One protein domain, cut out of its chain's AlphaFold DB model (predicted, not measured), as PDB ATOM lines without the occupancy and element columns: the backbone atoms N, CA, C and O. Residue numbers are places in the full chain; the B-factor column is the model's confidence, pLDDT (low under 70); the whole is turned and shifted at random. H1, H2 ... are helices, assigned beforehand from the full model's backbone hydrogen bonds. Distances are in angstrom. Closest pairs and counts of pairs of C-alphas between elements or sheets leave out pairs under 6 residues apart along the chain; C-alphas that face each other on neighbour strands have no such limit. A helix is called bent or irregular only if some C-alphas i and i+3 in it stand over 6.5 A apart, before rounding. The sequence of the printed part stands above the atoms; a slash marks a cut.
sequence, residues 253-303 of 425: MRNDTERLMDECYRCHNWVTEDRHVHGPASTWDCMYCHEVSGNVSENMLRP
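AT A GLANCE: This is residues 253 to 303 of the 425 residues of the protein "Doubled CXXCH motif" of bacterium BMS3Bbin04 (UniProt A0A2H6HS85). What shape is this? There is little regular structure: one sharply kinked helix, H1, leads into a loop round Arg 275 that folds back to the short helix H2. A long stretch with no named element, residues 283 to 303, then winds on, with Ser 293 far from that loop. What are its make-up and size? The printed part has 51 residues, 20 of them in H1 then H2, with no named strand: class all helix. It is compact, radius of gyration of the C-alphas 11.0 A, and spans 29 by 21 by 18 A.

IN THESE COORDINATES: Where is H1? It holds residues 257 to 272, 15.3 A long from C-alpha 257 at (17.562, -51.692, 43.021), with a kink of 97 degrees near residue 266. It is irregular: C-alphas 267 and 270 are 8.0 A apart. Where is H2? It holds residues 279 to 282, ending at C-alpha 282 at (12.582, -40.717, 41.699).

HOW THE PARTS SIT: Do the helices touch? Only just, and only at the corner by their short link: residues 271 to 272 of H1 alone touch H2, with 3 pairs of C-alphas within 8 A. The closest C-alphas, of Thr 272 and Ser 282, are 5.7 A apart. What of their backbones? In H1, 7 of 12 O i to N i+4 pairs are within hydrogen-bond range; H2 is too short for such a pair.

THE WHOLE: How far does it reach? The two C-alphas farthest apart, of Arg 275 and Ser 293, are 30.0 A apart; the printed part has no cut. Where is confidence low? The model's pLDDT is under 70 at residues 253 to 255, 257, 260 and 292 to 298.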
ATOM      1  N   MET A 253      15.185 -60.255  41.047       67.25
ATOM      2  CA  MET A 253      15.899 -58.982  41.185       67.25
ATOM      3  C   MET A 253      15.235 -57.994  42.148       67.25
ATOM      4  O   MET A 253      15.754 -56.902  42.328       67.25
ATOM      5  N   ARG A 254      14.136 -58.357  42.828       66.19
ATOM      6  CA  ARG A 254      13.355 -57.443  43.697       66.19
ATOM      7  C   ARG A 254      14.150 -56.695  44.785       66.19
ATOM      8  O   ARG A 254      13.680 -55.686  45.290       66.19
ATOM      9  N   ASN A 255      15.327 -57.207  45.158       67.69
ATOM     10  CA  ASN A 255      16.218 -56.619  46.166       67.69
ATOM     11  C   ASN A 255      17.463 -55.935  45.560       67.69
ATOM     12  O   ASN A 255      18.329 -55.492  46.310       67.69
ATOM     13  N   ASP A 256      17.586 -55.902  44.233       72.75
ATOM     14  CA  ASP A 256      18.704 -55.325  43.484       72.75
ATOM     15  C   ASP A 256      18.212 -54.069  42.751       72.75
ATOM     16  O   ASP A 256      17.856 -54.095  41.572       72.75
ATOM     17  N   THR A 257      18.116 -52.967  43.498       68.31
ATOM     18  CA  THR A 257      17.562 -51.692  43.021       68.31
ATOM     19  C   THR A 257      18.351 -51.103  41.858       68.31
ATOM     20  O   THR A 257      17.754 -50.503  40.972       68.31
ATOM     21  N   GLU A 258      19.670 -51.296  41.822       70.44
ATOM     22  CA  GLU A 258      20.527 -50.792  40.743       70.44
ATOM     23  C   GLU A 258      20.224 -51.516  39.425       70.44
ATOM     24  O   GLU A 258      20.036 -50.882  38.386       70.44
ATOM     25  N   ARG A 259      20.062 -52.842  39.471       71.00
ATOM     26  CA  ARG A 259      19.709 -53.633  38.290       71.00
ATOM     27  C   ARG A 259      18.252 -53.454  37.860       71.00
ATOM     28  O   ARG A 259      17.968 -53.428  36.664       71.00
ATOM     29  N   LEU A 260      17.330 -53.305  38.813       69.38
ATOM     30  CA  LEU A 260      15.933 -52.973  38.520       69.38
ATOM     31  C   LEU A 260      15.797 -51.592  37.888       69.38
ATOM     32  O   LEU A 260      15.014 -51.437  36.956       69.38
ATOM     33  N   MET A 261      16.562 -50.607  38.366       73.62
ATOM     34  CA  MET A 261      16.636 -49.295  37.735       73.62
ATOM     35  C   MET A 261      17.036 -49.456  36.271       73.62
ATOM     36  O   MET A 261      16.293 -49.002  35.412       73.62
ATOM     37  N   ASP A 262      18.129 -50.157  35.964       75.62
ATOM     38  CA  ASP A 262      18.586 -50.323  34.580       75.62
ATOM     39  C   ASP A 262      17.558 -51.031  33.680       75.62
ATOM     40  O   ASP A 262      17.312 -50.588  32.556       75.62
ATOM     41  N   GLU A 263      16.914 -52.102  34.149       77.81
ATOM     42  CA  GLU A 263      15.956 -52.862  33.331       77.81
ATOM     43  C   GLU A 263      14.613 -52.122  33.172       77.81
ATOM     44  O   GLU A 263      14.076 -52.033  32.064       77.81
ATOM     45  N   CYS A 264      14.078 -51.526  34.246       78.69
ATOM     46  CA  CYS A 264      12.832 -50.763  34.189       78.69
ATOM     47  C   CYS A 264      13.016 -49.434  33.448       78.69
ATOM     48  O   CYS A 264      12.173 -49.095  32.622       78.69
ATOM     49  N   TYR A 265      14.108 -48.697  33.683       80.00
ATOM     50  CA  TYR A 265      14.377 -47.384  33.078       80.00
ATOM     51  C   TYR A 265      14.352 -47.430  31.555       80.00
ATOM     52  O   TYR A 265      13.828 -46.520  30.913       80.00
ATOM     53  N   ARG A 266      14.864 -48.507  30.953       76.00
ATOM     54  CA  ARG A 266      14.937 -48.636  29.491       76.00
ATOM     55  C   ARG A 266      13.578 -48.521  28.798       76.00
ATOM     56  O   ARG A 266      13.536 -48.026  27.674       76.00
ATOM     57  N   CYS A 267      12.499 -48.927  29.466       74.88
ATOM     58  CA  CYS A 267      11.128 -48.810  28.956       74.88
ATOM     59  C   CYS A 267      10.286 -47.777  29.726       74.88
ATOM     60  O   CYS A 267       9.370 -47.180  29.166       74.88
ATOM     61  N   HIS A 268      10.596 -47.557  31.005       80.25
ATOM     62  CA  HIS A 268       9.821 -46.745  31.941       80.25
ATOM     63  C   HIS A 268      10.504 -45.435  32.371       80.25
ATOM     64  O   HIS A 268      10.084 -44.845  33.361       80.25
ATOM     65  N   ASN A 269      11.520 -44.944  31.644       79.94
ATOM     66  CA  ASN A 269      12.222 -43.669  31.926       79.94
ATOM     67  C   ASN A 269      11.271 -42.496  32.240       79.94
ATOM     68  O   ASN A 269      11.507 -41.696  33.148       79.94
ATOM     69  N   TRP A 270      10.135 -42.485  31.558       76.75
ATOM     70  CA  TRP A 270       9.033 -41.550  31.681       76.75
ATOM     71  C   TRP A 270       8.437 -41.370  33.069       76.75
ATOM     72  O   TRP A 270       7.861 -40.314  33.343       76.75
ATOM     73  N   VAL A 271       8.548 -42.387  33.928       83.19
ATOM     74  CA  VAL A 271       8.049 -42.380  35.311       83.19
ATOM     75  C   VAL A 271       8.709 -41.255  36.115       83.19
ATOM     76  O   VAL A 271       8.134 -40.756  37.078       83.19
ATOM     77  N   THR A 272       9.889 -40.808  35.677       84.94
ATOM     78  CA  THR A 272      10.706 -39.786  36.344       84.94
ATOM     79  C   THR A 272      10.850 -38.481  35.554       84.94
ATOM     80  O   THR A 272      11.611 -37.605  35.951       84.94
ATOM     81  N   GLU A 273      10.118 -38.317  34.447       83.38
ATOM     82  CA  GLU A 273      10.244 -37.135  33.574       83.38
ATOM     83  C   GLU A 273       9.453 -35.912  34.062       83.38
ATOM     84  O   GLU A 273       9.651 -34.802  33.567       83.38
ATOM     85  N   ASP A 274       8.530 -36.091  35.008       83.81
ATOM     86  CA  ASP A 274       7.716 -34.990  35.510       83.81
ATOM     87  C   ASP A 274       8.498 -33.989  36.351       83.81
ATOM     88  O   ASP A 274       9.429 -34.323  37.074       83.81
ATOM     89  N   ARG A 275       8.026 -32.739  36.348       86.62
ATOM     90  CA  ARG A 275       8.601 -31.686  37.193       86.62
ATOM     91  C   ARG A 275       8.550 -32.030  38.684       86.62
ATOM     92  O   ARG A 275       9.474 -31.683  39.414       86.62
ATOM     93  N   HIS A 276       7.473 -32.666  39.140       89.50
ATOM     94  CA  HIS A 276       7.290 -33.065  40.532       89.50
ATOM     95  C   HIS A 276       7.171 -34.588  40.609       89.50
ATOM     96  O   HIS A 276       6.072 -35.129  40.719       89.50
ATOM     97  N   VAL A 277       8.304 -35.285  40.536       93.06
ATOM     98  CA  VAL A 277       8.371 -36.747  40.687       93.06
ATOM     99  C   VAL A 277       8.104 -37.143  42.142       93.06
ATOM    100  O   VAL A 277       8.539 -36.463  43.072       93.06
ATOM    101  N   HIS A 278       7.367 -38.231  42.347       94.94
ATOM    102  CA  HIS A 278       7.134 -38.817  43.662       94.94
ATOM    103  C   HIS A 278       8.410 -39.512  44.174       94.94
ATOM    104  O   HIS A 278       9.135 -40.121  43.391       94.94
ATOM    105  N   GLY A 279       8.696 -39.446  45.480       92.00
ATOM    106  CA  GLY A 279       9.968 -39.909  46.064       92.00
ATOM    107  C   GLY A 279      10.384 -41.324  45.624       92.00
ATOM    108  O   GLY A 279      11.400 -41.449  44.942       92.00
ATOM    109  N   PRO A 280       9.577 -42.363  45.904       90.38
ATOM    110  CA  PRO A 280       9.827 -43.733  45.444       90.38
ATOM    111  C   PRO A 280      10.028 -43.886  43.928       90.38
ATOM    112  O   PRO A 280      10.819 -44.711  43.485       90.38
ATOM    113  N   ALA A 281       9.340 -43.087  43.110       90.06
ATOM    114  CA  ALA A 281       9.545 -43.105  41.663       90.06
ATOM    115  C   ALA A 281      10.905 -42.491  41.289       90.06
ATOM    116  O   ALA A 281      11.622 -43.042  40.459       90.06
ATOM    117  N   SER A 282      11.300 -41.394  41.944       89.00
ATOM    118  CA  SER A 282      12.582 -40.717  41.699       89.00
ATOM    119  C   SER A 282      13.806 -41.563  42.062       89.00
ATOM    120  O   SER A 282      14.873 -41.373  41.482       89.00
ATOM    121  N   THR A 283      13.650 -42.504  42.996       87.06
ATOM    122  CA  THR A 283      14.702 -43.426  43.444       87.06
ATOM    123  C   THR A 283      14.608 -44.812  42.808       87.06
ATOM    124  O   THR A 283      15.391 -45.685  43.173       87.06
ATOM    125  N   TRP A 284      13.700 -45.020  41.844       85.50
ATOM    126  CA  TRP A 284      13.484 -46.315  41.176       85.50
ATOM    127  C   TRP A 284      13.101 -47.459  42.124       85.50
ATOM    128  O   TRP A 284      13.276 -48.641  41.831       85.50
ATOM    129  N   ASP A 285      12.472 -47.105  43.239       85.56
ATOM    130  CA  ASP A 285      11.959 -47.996  44.274       85.56
ATOM    131  C   ASP A 285      10.586 -48.585  43.866       85.56
ATOM    132  O   ASP A 285       9.618 -48.628  44.628       85.56
ATOM    133  N   CYS A 286      10.480 -49.049  42.616       85.56
ATOM    134  CA  CYS A 286       9.227 -49.465  41.975       85.56
ATOM    135  C   CYS A 286       8.517 -50.592  42.740       85.56
ATOM    136  O   CYS A 286       7.286 -50.631  42.811       85.56
ATOM    137  N   MET A 287       9.295 -51.505  43.328       83.06
ATOM    138  CA  MET A 287       8.797 -52.714  43.989       83.06
ATOM    139  C   MET A 287       8.123 -52.441  45.341       83.06
ATOM    140  O   MET A 287       7.505 -53.339  45.901       83.06
ATOM    141  N   TYR A 288       8.160 -51.207  45.856       85.69
ATOM    142  CA  TYR A 288       7.312 -50.829  46.992       85.69
ATOM    143  C   TYR A 288       5.841 -50.697  46.605       85.69
ATOM    144  O   TYR A 288       4.970 -50.845  47.454       85.69
ATOM    145  N   CYS A 289       5.524 -50.462  45.336       87.31
ATOM    146  CA  CYS A 289       4.133 -50.385  44.890       87.31
ATOM    147  C   CYS A 289       3.788 -51.494  43.903       87.31
ATOM    148  O   CYS A 289       2.647 -51.943  43.907       87.31
ATOM    149  N   HIS A 290       4.750 -51.955  43.100       86.19
ATOM    150  CA  HIS A 290       4.511 -52.884  42.004       86.19
ATOM    151  C   HIS A 290       5.028 -54.307  42.266       86.19
ATOM    152  O   HIS A 290       6.020 -54.502  42.961       86.19
ATOM    153  N   GLU A 291       4.373 -55.296  41.661       78.19
ATOM    154  CA  GLU A 291       4.791 -56.699  41.578       78.19
ATOM    155  C   GLU A 291       4.693 -57.161  40.118       78.19
ATOM    156  O   GLU A 291       3.621 -57.140  39.515       78.19
ATOM    157  N   VAL A 292       5.815 -57.597  39.543       69.12
ATOM    158  CA  VAL A 292       5.923 -57.970  38.117       69.12
ATOM    159  C   VAL A 292       5.189 -59.275  37.811       69.12
ATOM    160  O   VAL A 292       4.730 -59.494  36.693       69.12
ATOM    161  N   SER A 293       5.025 -60.118  38.826       65.12
ATOM    162  CA  SER A 293       4.233 -61.349  38.761       65.12
ATOM    163  C   SER A 293       2.738 -61.102  39.026       65.12
ATOM    164  O   SER A 293       1.969 -62.055  39.162       65.12
ATOM    165  N   GLY A 294       2.347 -59.834  39.202       55.09
ATOM    166  CA  GLY A 294       1.042 -59.410  39.686       55.09
ATOM    167  C   GLY A 294      -0.088 -59.592  38.678       55.09
ATOM    168  O   GLY A 294       0.102 -59.965  37.519       55.09
ATOM    169  N   ASN A 295      -1.310 -59.321  39.136       56.12
ATOM    170  CA  ASN A 295      -2.471 -59.341  38.262       56.12
ATOM    171  C   ASN A 295      -2.398 -58.165  37.276       56.12
ATOM    172  O   ASN A 295      -2.495 -56.995  37.652       56.12
ATOM    173  N   VAL A 296      -2.283 -58.510  35.995       56.94
ATOM    174  CA  VAL A 296      -2.245 -57.592  34.853       56.94
ATOM    175  C   VAL A 296      -3.407 -56.593  34.808       56.94
ATOM    176  O   VAL A 296      -3.262 -55.534  34.204       56.94
ATOM    177  N   SER A 297      -4.539 -56.883  35.461       55.31
ATOM    178  CA  SER A 297      -5.705 -55.994  35.498       55.31
ATOM    179  C   SER A 297      -5.625 -54.852  36.521       55.31
ATOM    180  O   SER A 297      -6.503 -53.996  36.507       55.31
ATOM    181  N   GLU A 298      -4.625 -54.822  37.409       59.09
ATOM    182  CA  GLU A 298      -4.536 -53.861  38.529       59.09
ATOM    183  C   GLU A 298      -3.249 -53.023  38.498       59.09
ATOM    184  O   GLU A 298      -2.637 -52.762  39.531       59.09
ATOM    185  N   ASN A 299      -2.794 -52.611  37.308       72.56
ATOM    186  CA  ASN A 299      -1.575 -51.800  37.147       72.56
ATOM    187  C   ASN A 299      -0.321 -52.431  37.787       72.56
ATOM    188  O   ASN A 299       0.607 -51.726  38.191       72.56
ATOM    189  N   MET A 300      -0.298 -53.767  37.878       77.12
ATOM    190  CA  MET A 300       0.772 -54.536  38.515       77.12
ATOM    191  C   MET A 300       1.054 -54.100  39.948       77.12
ATOM    192  O   MET A 300       2.206 -54.112  40.363       77.12
ATOM    193  N   LEU A 301       0.048 -53.647  40.696       81.88
ATOM    194  CA  LEU A 301       0.246 -53.302  42.097       81.88
ATOM    195  C   LEU A 301       0.527 -54.562  42.927       81.88
ATOM    196  O   LEU A 301       0.011 -55.647  42.647       81.88
ATOM    197  N   ARG A 302       1.341 -54.415  43.976       84.06
ATOM    198  CA  ARG A 302       1.496 -55.449  45.002       84.06
ATOM    199  C   ARG A 302       0.124 -55.773  45.606       84.06
ATOM    200  O   ARG A 302      -0.690 -54.858  45.724       84.06
ATOM    201  N   PRO A 303      -0.135 -57.021  46.034       82.19
ATOM    202  CA  PRO A 303      -1.367 -57.364  46.738       82.19
ATOM    203  C   PRO A 303      -1.611 -56.435  47.933       82.19
ATOM    204  O   PRO A 303      -0.706 -56.215  48.737       82.19
TER     205      PRO A 303